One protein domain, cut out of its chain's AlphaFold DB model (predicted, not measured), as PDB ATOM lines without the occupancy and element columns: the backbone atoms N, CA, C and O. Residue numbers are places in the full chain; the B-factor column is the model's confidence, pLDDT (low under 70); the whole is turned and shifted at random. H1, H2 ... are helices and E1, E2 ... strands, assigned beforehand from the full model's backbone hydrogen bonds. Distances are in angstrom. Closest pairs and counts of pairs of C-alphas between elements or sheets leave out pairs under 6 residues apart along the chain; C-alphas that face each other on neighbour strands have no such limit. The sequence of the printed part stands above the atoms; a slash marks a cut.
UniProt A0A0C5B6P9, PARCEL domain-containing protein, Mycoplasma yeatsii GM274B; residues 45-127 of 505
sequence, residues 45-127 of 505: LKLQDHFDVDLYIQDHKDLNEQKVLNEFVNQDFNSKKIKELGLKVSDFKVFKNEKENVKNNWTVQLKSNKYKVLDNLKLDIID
ATOM      1  N   LEU A  45      12.238  38.409  14.203       91.88
ATOM      2  CA  LEU A  45      12.283  37.048  13.686       91.88
ATOM      3  C   LEU A  45      13.702  36.734  13.238       91.88
ATOM      4  O   LEU A  45      14.268  37.454  12.412       91.88
ATOM      5  N   LYS A  46      14.239  35.645  13.779       92.00
ATOM      6  CA  LYS A  46      15.536  35.107  13.405       92.00
ATOM      7  C   LYS A  46      15.306  33.830  12.591       92.00
ATOM      8  O   LYS A  46      14.815  32.839  13.122       92.00
ATOM      9  N   LEU A  47      15.551  33.871  11.286       91.44
ATOM     10  CA  LEU A  47      15.196  32.811  10.349       91.44
ATOM     11  C   LEU A  47      15.892  31.491  10.692       91.44
ATOM     12  O   LEU A  47      15.230  30.455  10.624       91.44
ATOM     13  N   GLN A  48      17.177  31.501  11.091       89.75
ATOM     14  CA  GLN A  48      17.872  30.231  11.412       89.75
ATOM     15  C   GLN A  48      17.252  29.460  12.576       89.75
ATOM     16  O   GLN A  48      17.470  28.257  12.677       89.75
ATOM     17  N   ASP A  49      16.479  30.124  13.433       89.31
ATOM     18  CA  ASP A  49      15.830  29.482  14.580       89.31
ATOM     19  C   ASP A  49      14.507  28.803  14.174       89.31
ATOM     20  O   ASP A  49      13.834  28.171  14.990       89.31
ATOM     21  N   HIS A  50      14.088  28.965  12.915       90.19
ATOM     22  CA  HIS A  50      12.763  28.563  12.451       90.19
ATOM     23  C   HIS A  50      12.759  27.723  11.175       90.19
ATOM     24  O   HIS A  50      11.780  27.014  10.956       90.19
ATOM     25  N   PHE A  51      13.801  27.787  10.348       91.69
ATOM     26  CA  PHE A  51      13.825  27.129   9.043       91.69
ATOM     27  C   PHE A  51      15.022  26.190   8.881       91.69
ATOM     28  O   PHE A  51      16.148  26.518   9.260       91.69
ATOM     29  N   ASP A  52      14.770  25.045   8.249       87.94
ATOM     30  CA  ASP A  52      15.799  24.126   7.775       87.94
ATOM     31  C   ASP A  52      16.509  24.751   6.571       87.94
ATOM     32  O   ASP A  52      15.873  25.285   5.658       87.94
ATOM     33  N   VAL A  53      17.839  24.679   6.566       86.69
ATOM     34  CA  VAL A  53      18.680  25.249   5.498       86.69
ATOM     35  C   VAL A  53      19.350  24.186   4.634       86.69
ATOM     36  O   VAL A  53      19.915  24.527   3.596       86.69
ATOM     37  N   ASP A  54      19.287  22.921   5.054       88.62
ATOM     38  CA  ASP A  54      19.926  21.815   4.352       88.62
ATOM     39  C   ASP A  54      18.951  21.248   3.316       88.62
ATOM     40  O   ASP A  54      17.854  20.782   3.649       88.62
ATOM     41  N   LEU A  55      19.344  21.303   2.043       88.81
ATOM     42  CA  LEU A  55      18.522  20.893   0.907       88.81
ATOM     43  C   LEU A  55      19.270  19.900   0.029       88.81
ATOM     44  O   LEU A  55      20.429  20.098  -0.327       88.81
ATOM     45  N   TYR A  56      18.582  18.843  -0.380       89.00
ATOM     46  CA  TYR A  56      19.070  17.989  -1.446       89.00
ATOM     47  C   TYR A  56      18.402  18.398  -2.758       89.00
ATOM     48  O   TYR A  56      17.179  18.499  -2.856       89.00
ATOM     49  N   ILE A  57      19.215  18.637  -3.789       87.06
ATOM     50  CA  ILE A  57      18.716  18.882  -5.142       87.06
ATOM     51  C   ILE A  57      19.460  17.958  -6.099       87.06
ATOM     52  O   ILE A  57      20.686  17.983  -6.181       87.06
ATOM     53  N   GLN A  58      18.715  17.126  -6.826       80.06
ATOM     54  CA  GLN A  58      19.289  16.075  -7.667       80.06
ATOM     55  C   GLN A  58      20.192  16.624  -8.779       80.06
ATOM     56  O   GLN A  58      21.261  16.071  -9.037       80.06
ATOM     57  N   ASP A  59      19.762  17.701  -9.437       75.94
ATOM     58  CA  ASP A  59      20.466  18.286 -10.575       75.94
ATOM     59  C   ASP A  59      20.990  19.688 -10.254       75.94
ATOM     60  O   ASP A  59      20.222  20.654 -10.159       75.94
ATOM     61  N   HIS A  60      22.315  19.756 -10.098       70.00
ATOM     62  CA  HIS A  60      23.084  20.963  -9.789       70.00
ATOM     63  C   HIS A  60      23.489  21.765 -11.018       70.00
ATOM     64  O   HIS A  60      23.942  22.900 -10.865       70.00
ATOM     65  N   LYS A  61      23.389  21.189 -12.223       65.94
ATOM     66  CA  LYS A  61      23.955  21.821 -13.421       65.94
ATOM     67  C   LYS A  61      23.160  23.055 -13.856       65.94
ATOM     68  O   LYS A  61      23.778  23.987 -14.354       65.94
ATOM     69  N   ASP A  62      21.870  23.119 -13.505       66.75
ATOM     70  CA  ASP A  62      20.955  24.214 -13.860       66.75
ATOM     71  C   ASP A  62      20.172  24.774 -12.648       66.75
ATOM     72  O   ASP A  62      18.967  25.042 -12.717       66.75
ATOM     73  N   LEU A  63      20.822  24.923 -11.487       82.19
ATOM     74  CA  LEU A  63      20.193  25.585 -10.336       82.19
ATOM     75  C   LEU A  63      19.963  27.073 -10.625       82.19
ATOM     76  O   LEU A  63      20.906  27.830 -10.860       82.19
ATOM     77  N   ASN A  64      18.705  27.501 -10.525       87.31
ATOM     78  CA  ASN A  64      18.304  28.904 -10.551       87.31
ATOM     79  C   ASN A  64      17.562  29.279  -9.258       87.31
ATOM     80  O   ASN A  64      17.120  28.408  -8.504       87.31
ATOM     81  N   GLU A  65      17.415  30.584  -9.018       89.81
ATOM     82  CA  GLU A  65      16.786  31.132  -7.809       89.81
ATOM     83  C   GLU A  65      15.385  30.560  -7.564       89.81
ATOM     84  O   GLU A  65      15.056  30.213  -6.432       89.81
ATOM     85  N   GLN A  66      14.581  30.398  -8.620       90.00
ATOM     86  CA  GLN A  66      13.215  29.896  -8.503       90.00
ATOM     87  C   GLN A  66      13.175  28.421  -8.091       90.00
ATOM     88  O   GLN A  66      12.363  28.045  -7.249       90.00
ATOM     89  N   LYS A  67      14.049  27.583  -8.661       88.75
ATOM     90  CA  LYS A  67      14.139  26.156  -8.323       88.75
ATOM     91  C   LYS A  67      14.554  25.979  -6.866       88.75
ATOM     92  O   LYS A  67      13.909  25.229  -6.143       88.75
ATOM     93  N   VAL A  68      15.569  26.719  -6.418       90.50
ATOM     94  CA  VAL A  68      16.033  26.667  -5.023       90.50
ATOM     95  C   VAL A  68      14.968  27.198  -4.064       90.50
ATOM     96  O   VAL A  68      14.713  26.573  -3.038       90.50
ATOM     97  N   LEU A  69      14.302  28.308  -4.404       92.81
ATOM     98  CA  LEU A  69      13.199  28.838  -3.606       92.81
ATOM     99  C   LEU A  69      12.070  27.814  -3.472       92.81
ATOM    100  O   LEU A  69      11.585  27.602  -2.366       92.81
ATOM    101  N   ASN A  70      11.682  27.165  -4.572       91.06
ATOM    102  CA  ASN A  70      10.633  26.150  -4.569       91.06
ATOM    103  C   ASN A  70      10.995  24.962  -3.669       91.06
ATOM    104  O   ASN A  70      10.151  24.535  -2.890       91.06
ATOM    105  N   GLU A  71      12.226  24.451  -3.737       91.00
ATOM    106  CA  GLU A  71      12.677  23.366  -2.852       91.00
ATOM    107  C   GLU A  71      12.684  23.799  -1.380       91.00
ATOM    108  O   GLU A  71      12.169  23.088  -0.520       91.00
ATOM    109  N   PHE A  72      13.183  25.005  -1.091       92.25
ATOM    110  CA  PHE A  72      13.228  25.549   0.265       92.25
ATOM    111  C   PHE A  72      11.834  25.703   0.888       92.25
ATOM    112  O   PHE A  72      11.609  25.254   2.011       92.25
ATOM    113  N   VAL A  73      10.892  26.344   0.185       92.62
ATOM    114  CA  VAL A  73       9.562  26.655   0.744       92.62
ATOM    115  C   VAL A  73       8.618  25.456   0.760       92.62
ATOM    116  O   VAL A  73       7.696  25.434   1.576       92.62
ATOM    117  N   ASN A  74       8.823  24.481  -0.132       87.75
ATOM    118  CA  ASN A  74       7.983  23.285  -0.215       87.75
ATOM    119  C   ASN A  74       8.519  22.115   0.614       87.75
ATOM    120  O   ASN A  74       7.785  21.149   0.805       87.75
ATOM    121  N   GLN A  75       9.740  22.196   1.152       87.38
ATOM    122  CA  GLN A  75      10.198  21.263   2.179       87.38
ATOM    123  C   GLN A  75       9.189  21.263   3.337       87.38
ATOM    124  O   GLN A  75       8.905  22.317   3.905       87.38
ATOM    125  N   ASP A  76       8.636  20.096   3.689       83.44
ATOM    126  CA  ASP A  76       7.476  19.974   4.587       83.44
ATOM    127  C   ASP A  76       7.587  20.830   5.853       83.44
ATOM    128  O   ASP A  76       6.652  21.557   6.191       83.44
ATOM    129  N   PHE A  77       8.741  20.785   6.519       87.12
ATOM    130  CA  PHE A  77       9.005  21.548   7.737       87.12
ATOM    131  C   PHE A  77       8.960  23.054   7.511       87.12
ATOM    132  O   PHE A  77       8.206  23.750   8.193       87.12
ATOM    133  N   ASN A  78       9.682  23.549   6.507       91.88
ATOM    134  CA  ASN A  78       9.660  24.961   6.149       91.88
ATOM    135  C   ASN A  78       8.253  25.388   5.726       91.88
ATOM    136  O   ASN A  78       7.760  26.407   6.199       91.88
ATOM    137  N   SER A  79       7.549  24.578   4.934       91.88
ATOM    138  CA  SER A  79       6.176  24.862   4.509       91.88
ATOM    139  C   SER A  79       5.209  24.975   5.701       91.88
ATOM    140  O   SER A  79       4.348  25.861   5.732       91.88
ATOM    141  N   LYS A  80       5.374  24.118   6.720       90.75
ATOM    142  CA  LYS A  80       4.606  24.161   7.968       90.75
ATOM    143  C   LYS A  80       4.953  25.416   8.761       90.75
ATOM    144  O   LYS A  80       4.043  26.139   9.167       90.75
ATOM    145  N   LYS A  81       6.240  25.742   8.895       93.12
ATOM    146  CA  LYS A  81       6.695  26.945   9.599       93.12
ATOM    147  C   LYS A  81       6.226  28.239   8.932       93.12
ATOM    148  O   LYS A  81       5.788  29.155   9.623       93.12
ATOM    149  N   ILE A  82       6.243  28.301   7.599       94.69
ATOM    150  CA  ILE A  82       5.694  29.420   6.817       94.69
ATOM    151  C   ILE A  82       4.228  29.651   7.201       94.69
ATOM    152  O   ILE A  82       3.848  30.782   7.505       94.69
ATOM    153  N   LYS A  83       3.417  28.583   7.247       94.25
ATOM    154  CA  LYS A  83       2.002  28.658   7.647       94.25
ATOM    155  C   LYS A  83       1.837  29.101   9.103       94.25
ATOM    156  O   LYS A  83       1.053  30.009   9.359       94.25
ATOM    157  N   GLU A  84       2.592  28.514  10.034       94.50
ATOM    158  CA  GLU A  84       2.562  28.860  11.468       94.50
ATOM    159  C   GLU A  84       2.900  30.334  11.726       94.50
ATOM    160  O   GLU A  84       2.253  30.995  12.536       94.50
ATOM    161  N   LEU A  85       3.889  30.871  11.010       93.62
ATOM    162  CA  LEU A  85       4.299  32.272  11.112       93.62
ATOM    163  C   LEU A  85       3.384  33.221  10.316       93.62
ATOM    164  O   LEU A  85       3.559  34.445  10.379       93.62
ATOM    165  N   GLY A  86       2.411  32.683   9.572       93.50
ATOM    166  CA  GLY A  86       1.500  33.437   8.714       93.50
ATOM    167  C   GLY A  86       2.205  34.144   7.553       93.50
ATOM    168  O   GLY A  86       1.778  35.235   7.160       93.50
ATOM    169  N   LEU A  87       3.300  33.574   7.056       94.00
ATOM    170  CA  LEU A  87       4.079  34.063   5.919       94.00
ATOM    171  C   LEU A  87       3.552  33.470   4.604       94.00
ATOM    172  O   LEU A  87       2.794  32.497   4.597       94.00
ATOM    173  N   LYS A  88       3.950  34.055   3.476       93.31
ATOM    174  CA  LYS A  88       3.653  33.560   2.124       93.31
ATOM    175  C   LYS A  88       4.944  33.214   1.397       93.31
ATOM    176  O   LYS A  88       5.969  33.837   1.633       93.31
ATOM    177  N   VAL A  89       4.880  32.292   0.435       91.38
ATOM    178  CA  VAL A  89       6.027  31.965  -0.437       91.38
ATOM    179  C   VAL A  89       6.580  33.215  -1.133       91.38
ATOM    180  O   VAL A  89       7.790  33.381  -1.215       91.38
ATOM    181  N   SER A  90       5.704  34.136  -1.550       92.81
ATOM    182  CA  SER A  90       6.077  35.418  -2.166       92.81
ATOM    183  C   SER A  90       6.890  36.349  -1.260       92.81
ATOM    184  O   SER A  90       7.482  37.303  -1.757       92.81
ATOM    185  N   ASP A  91       6.890  36.108   0.054       94.56
ATOM    186  CA  ASP A  91       7.670  36.892   1.013       94.56
ATOM    187  C   ASP A  91       9.155  36.490   0.968       94.56
ATOM    188  O   ASP A  91      10.018  37.246   1.410       94.56
ATOM    189  N   PHE A  92       9.476  35.315   0.423       95.69
ATOM    190  CA  PHE A  92      10.833  34.792   0.360       95.69
ATOM    191  C   PHE A  92      11.478  35.088  -0.993       95.69
ATOM    192  O   PHE A  92      10.870  34.937  -2.051       95.69
ATOM    193  N   LYS A  93      12.755  35.470  -0.957       94.31
ATOM    194  CA  LYS A  93      13.609  35.589  -2.136       94.31
ATOM    195  C   LYS A  93      14.869  34.767  -1.927       94.31
ATOM    196  O   LYS A  93      15.502  34.870  -0.882       94.31
ATOM    197  N   VAL A  94      15.249  33.998  -2.940       93.56
ATOM    198  CA  VAL A  94      16.539  33.310  -2.987       93.56
ATOM    199  C   VAL A  94      17.443  34.015  -3.981       93.56
ATOM    200  O   VAL A  94      16.971  34.483  -5.011       93.56
ATOM    201  N   PHE A  95      18.730  34.107  -3.666       90.12
ATOM    202  CA  PHE A  95      19.749  34.607  -4.582       90.12
ATOM    203  C   PHE A  95      21.055  33.838  -4.404       90.12
ATOM    204  O   PHE A  95      21.319  33.255  -3.346       90.12
ATOM    205  N   LYS A  96      21.866  33.827  -5.460       87.38
ATOM    206  CA  LYS A  96      23.200  33.226  -5.458       87.38
ATOM    207  C   LYS A  96      24.237  34.297  -5.126       87.38
ATOM    208  O   LYS A  96      24.279  35.340  -5.770       87.38
ATOM    209  N   ASN A  97      25.085  34.050  -4.134       78.69
ATOM    210  CA  ASN A  97      26.182  34.957  -3.807       78.69
ATOM    211  C   ASN A  97      27.374  34.690  -4.736       78.69
ATOM    212  O   ASN A  97      28.129  33.740  -4.542       78.69
ATOM    213  N   GLU A  98      27.556  35.556  -5.733       69.75
ATOM    214  CA  GLU A  98      28.625  35.447  -6.741       69.75
ATOM    215  C   GLU A  98      30.019  35.848  -6.222       69.75
ATOM    216  O   GLU A  98      31.020  35.609  -6.888       69.75
ATOM    217  N   LYS A  99      30.104  36.459  -5.030       59.19
ATOM    218  CA  LYS A  99      31.354  37.005  -4.467       59.19
ATOM    219  C   LYS A  99      32.242  35.987  -3.745       59.19
ATOM    220  O   LYS A  99      33.385  36.309  -3.434       59.19
ATOM    221  N   GLU A 100      31.749  34.783  -3.469       54.69
ATOM    222  CA  GLU A 100      32.555  33.705  -2.885       54.69
ATOM    223  C   GLU A 100      32.803  32.659  -3.978       54.69
ATOM    224  O   GLU A 100      31.850  32.171  -4.583       54.69
ATOM    225  N   ASN A 101      34.063  32.280  -4.221       49.78
ATOM    226  CA  ASN A 101      34.465  31.199  -5.141       49.78
ATOM    227  C   ASN A 101      34.061  29.798  -4.613       49.78
ATOM    228  O   ASN A 101      34.806  28.825  -4.713       49.78
ATOM    229  N   VAL A 102      32.880  29.692  -4.004       56.44
ATOM    230  CA  VAL A 102      32.350  28.500  -3.353       56.44
ATOM    231  C   VAL A 102      31.163  28.001  -4.171       56.44
ATOM    232  O   VAL A 102      30.188  28.716  -4.413       56.44
ATOM    233  N   LYS A 103      31.250  26.748  -4.620       57.59
ATOM    234  CA  LYS A 103      30.151  26.042  -5.288       57.59
ATOM    235  C   LYS A 103      28.950  25.996  -4.321       57.59
ATOM    236  O   LYS A 103      29.138  25.672  -3.158       57.59
ATOM    237  N   ASN A 104      27.741  26.321  -4.793       63.28
ATOM    238  CA  ASN A 104      26.473  26.275  -4.029       63.28
ATOM    239  C   ASN A 104      26.263  27.342  -2.933       63.28
ATOM    240  O   ASN A 104      25.617  27.082  -1.925       63.28
ATOM    241  N   ASN A 105      26.718  28.577  -3.154       79.75
ATOM    242  CA  ASN A 105      26.473  29.683  -2.225       79.75
ATOM    243  C   ASN A 105      25.097  30.353  -2.421       79.75
ATOM    244  O   ASN A 105      24.989  31.387  -3.087       79.75
ATOM    245  N   TRP A 106      24.041  29.761  -1.865       90.00
ATOM    246  CA  TRP A 106      22.673  30.280  -1.958       90.00
ATOM    247  C   TRP A 106      22.214  30.897  -0.641       90.00
ATOM    248  O   TRP A 106      22.573  30.435   0.443       90.00
ATOM    249  N   THR A 107      21.420  31.962  -0.721       92.44
ATOM    250  CA  THR A 107      20.898  32.657   0.457       92.44
ATOM    251  C   THR A 107      19.406  32.924   0.324       92.44
ATOM    252  O   THR A 107      18.953  33.375  -0.727       92.44
ATOM    253  N   VAL A 108      18.651  32.670   1.396       94.50
ATOM    254  CA  VAL A 108      17.240  33.044   1.524       94.50
ATOM    255  C   VAL A 108      17.122  34.343   2.312       94.50
ATOM    256  O   VAL A 108      17.676  34.487   3.403       94.50
ATOM    257  N   GLN A 109      16.351  35.271   1.766       94.50
ATOM    258  CA  GLN A 109      15.903  36.496   2.410       94.50
ATOM    259  C   GLN A 109      14.393  36.453   2.607       94.50
ATOM    260  O   GLN A 109      13.659  36.081   1.690       94.50
ATOM    261  N   LEU A 110      13.929  36.899   3.773       94.38
ATOM    262  CA  LEU A 110      12.512  37.122   4.037       94.38
ATOM    263  C   LEU A 110      12.204  38.621   3.986       94.38
ATOM    264  O   LEU A 110      12.718  39.405   4.781       94.38
ATOM    265  N   LYS A 111      11.313  39.020   3.081       90.38
ATOM    266  CA  LYS A 111      10.685  40.340   3.061       90.38
ATOM    267  C   LYS A 111       9.326  40.242   3.735       90.38
ATOM    268  O   LYS A 111       8.357  39.802   3.129       90.38
ATOM    269  N   SER A 112       9.252  40.668   4.992       83.81
ATOM    270  CA  SER A 112       8.007  40.658   5.755       83.81
ATOM    271  C   SER A 112       7.688  42.036   6.312       83.81
ATOM    272  O   SER A 112       8.526  42.664   6.947       83.81
ATOM    273  N   ASN A 113       6.437  42.468   6.147       83.06
ATOM    274  CA  ASN A 113       5.908  43.648   6.838       83.06
ATOM    275  C   ASN A 113       5.418  43.308   8.260       83.06
ATOM    276  O   ASN A 113       5.012  44.200   8.998       83.06
ATOM    277  N   LYS A 114       5.402  42.016   8.629       86.00
ATOM    278  CA  LYS A 114       4.928  41.524   9.933       86.00
ATOM    279  C   LYS A 114       6.044  41.408  10.967       86.00
ATOM    280  O   LYS A 114       5.773  41.526  12.158       86.00
ATOM    281  N   TYR A 115       7.268  41.150  10.512       90.06
ATOM    282  CA  TYR A 115       8.408  40.865  11.374       90.06
ATOM    283  C   TYR A 115       9.608  41.728  11.010       90.06
ATOM    284  O   TYR A 115       9.863  41.996   9.838       90.06
ATOM    285  N   LYS A 116      10.396  42.086  12.025       90.25
ATOM    286  CA  LYS A 116      11.727  42.653  11.843       90.25
ATOM    287  C   LYS A 116      12.696  41.482  11.713       90.25
ATOM    288  O   LYS A 116      13.054  40.867  12.715       90.25
ATOM    289  N   VAL A 117      13.063  41.155  10.479       90.44
ATOM    290  CA  VAL A 117      13.966  40.041  10.160       90.44
ATOM    291  C   VAL A 117      15.400  40.419  10.532       90.44
ATOM    292  O   VAL A 117      15.850  41.516  10.197       90.44
ATOM    293  N   LEU A 118      16.088  39.545  11.268       90.12
ATOM    294  CA  LEU A 118      17.403  39.841  11.849       90.12
ATOM    295  C   LEU A 118      18.584  39.254  11.060       90.12
ATOM    296  O   LEU A 118      19.720  39.680  11.256       90.12
ATOM    297  N   ASP A 119      18.325  38.286  10.187       92.12
ATOM    298  CA  ASP A 119      19.317  37.447   9.517       92.12
ATOM    299  C   ASP A 119      18.838  36.987   8.129       92.12
ATOM    300  O   ASP A 119      17.652  37.021   7.798       92.12
ATOM    301  N   ASN A 120      19.789  36.521   7.320       91.12
ATOM    302  CA  ASN A 120      19.518  35.787   6.089       91.12
ATOM    303  C   ASN A 120      19.973  34.335   6.279       91.12
ATOM    304  O   ASN A 120      20.979  34.090   6.946       91.12
ATOM    305  N   LEU A 121      19.293  33.383   5.643       91.00
ATOM    306  CA  LEU A 121      19.667  31.970   5.724       91.00
ATOM    307  C   LEU A 121      20.657  31.615   4.629       91.00
ATOM    308  O   LEU A 121      20.312  31.702   3.452       91.00
ATOM    309  N   LYS A 122      21.850  31.150   4.993       90.56
ATOM    310  CA  LYS A 122      22.732  30.464   4.046       90.56
ATOM    311  C   LYS A 122      22.250  29.023   3.892       90.56
ATOM    312  O   LYS A 122      22.102  28.335   4.896       90.56
ATOM    313  N   LEU A 123      21.980  28.606   2.659       89.12
ATOM    314  CA  LEU A 123      21.550  27.242   2.354       89.12
ATOM    315  C   LEU A 123      22.761  26.326   2.195       89.12
ATOM    316  O   LEU A 123      23.746  26.715   1.564       89.12
ATOM    317  N   ASP A 124      22.651  25.109   2.716       88.12
ATOM    318  CA  ASP A 124      23.589  24.022   2.448       88.12
ATOM    319  C   ASP A 124      22.938  23.060   1.450       88.12
ATOM    320  O   ASP A 124      22.015  22.317   1.786       88.12
ATOM    321  N   ILE A 125      23.350  23.144   0.180       88.25
ATOM    322  CA  ILE A 125      22.742  22.359  -0.898       88.25
ATOM    323  C   ILE A 125      23.682  21.244  -1.337       88.25
ATOM    324  O   ILE A 125      24.736  21.504  -1.929       88.25
ATOM    325  N   ILE A 126      23.237  20.003  -1.151       88.19
ATOM    326  CA  ILE A 126      23.981  18.802  -1.531       88.19
ATOM    327  C   ILE A 126      23.450  18.167  -2.819       88.19
ATOM    328  O   ILE A 126      22.290  18.338  -3.212       88.19
ATOM    329  N   ASP A 127      24.328  17.435  -3.505       87.56
ATOM    330  CA  ASP A 127      24.010  16.685  -4.720       87.56
ATOM    331  C   ASP A 127      23.598  15.242  -4.441       87.56
ATOM    332  O   ASP A 127      23.633  14.764  -3.307       87.56
TER     333      ASP A 127
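AT A GLANCE: This is residues 45 to 127 of the 505 residues of the protein "PARCEL domain-containing protein" of Mycoplasma yeatsii GM274B (UniProt A0A0C5B6P9). A strongly twisted, curled sheet of four strands bends part of the way round one short helix, H1, which packs on one of its faces. A second helix, H2, turns off at a corner from the end of H1 and is not on the sheet; the short strand E4 lies off the sheet beyond the end of E3. The printed part has 83 residues, with two named helices and five named strands in the order E1, H1, H2, E2, E3, E4, E5, and under half of the residues are in these elements. The sheet runs E1, E5, E3, E2 and is mixed; the class is mixed, helices and strands. The whole is compact, with a radius of gyration of the C-alphas of 12.4 A and spans of 35 by 26 by 20 A.

IN THESE COORDINATES: E1 is residues 54 to 56, beginning at C-alpha 54 at (19.926, 21.815, 4.352). H1, residues 65 to 74, is 14.0 A long, and H2, residues 76 to 84, 12.3 A. E2, residues 92 to 96, begins at C-alpha 92 at (10.833, 34.792, 0.360) and is 13.8 A long; E3, residues 106 to 110, is 13.6 A. E4 is residues 115 to 117. E5, residues 121 to 126, is 15.6 A long and ends at C-alpha 126 at (23.981, 18.802, -1.531).

HOW THE PARTS SIT: In the sheet, edge strand E1 is parallel to E5 at 34 degrees, with N 55 and O 124 2.9 A apart, within hydrogen-bond range. E5 is staggered: residues 124 to 126 pair with E1, and residues 121 to 123 with E3. E5 and E3 are antiparallel at 143 degrees, with N 108 and O 121 at 2.8 A. E3 and the other edge strand, E2, form an antiparallel hairpin at 155 degrees, with N 109 and O 93 at 2.8 A. H1 is on the sheet, two layers with the helix on one face; its closest C-alphas to E2 are those of Glu 65 and Val 94, 5.3 A apart. E1, H1, H2 and E2 form a split strand-helix-strand unit, two strands of one sheet that follow each other among the strands, with the helices between them along the chain and with E5 and E3 between them in the sheet, and its crossover is right-handed. H1 and H2 only just touch, with 3 pairs of C-alphas within 8 A, and only at the corner by their link; the closest C-alphas are those of Val 73 and Ser 79, 5.4 A, and the lines are about perpendicular at 78 degrees. E4 pairs with no named strand. In H1 and H2 every O i to N i+4 pair is within hydrogen-bond range.

THE WHOLE: The two C-alphas farthest apart, those of Glu 84 and Asn 101, are 36.0 A apart. The printed part has no cut, and no link between its named elements is long. The mean pLDDT of the printed part is 86.4; residues 61 to 62 and 98 to 104 are under 70.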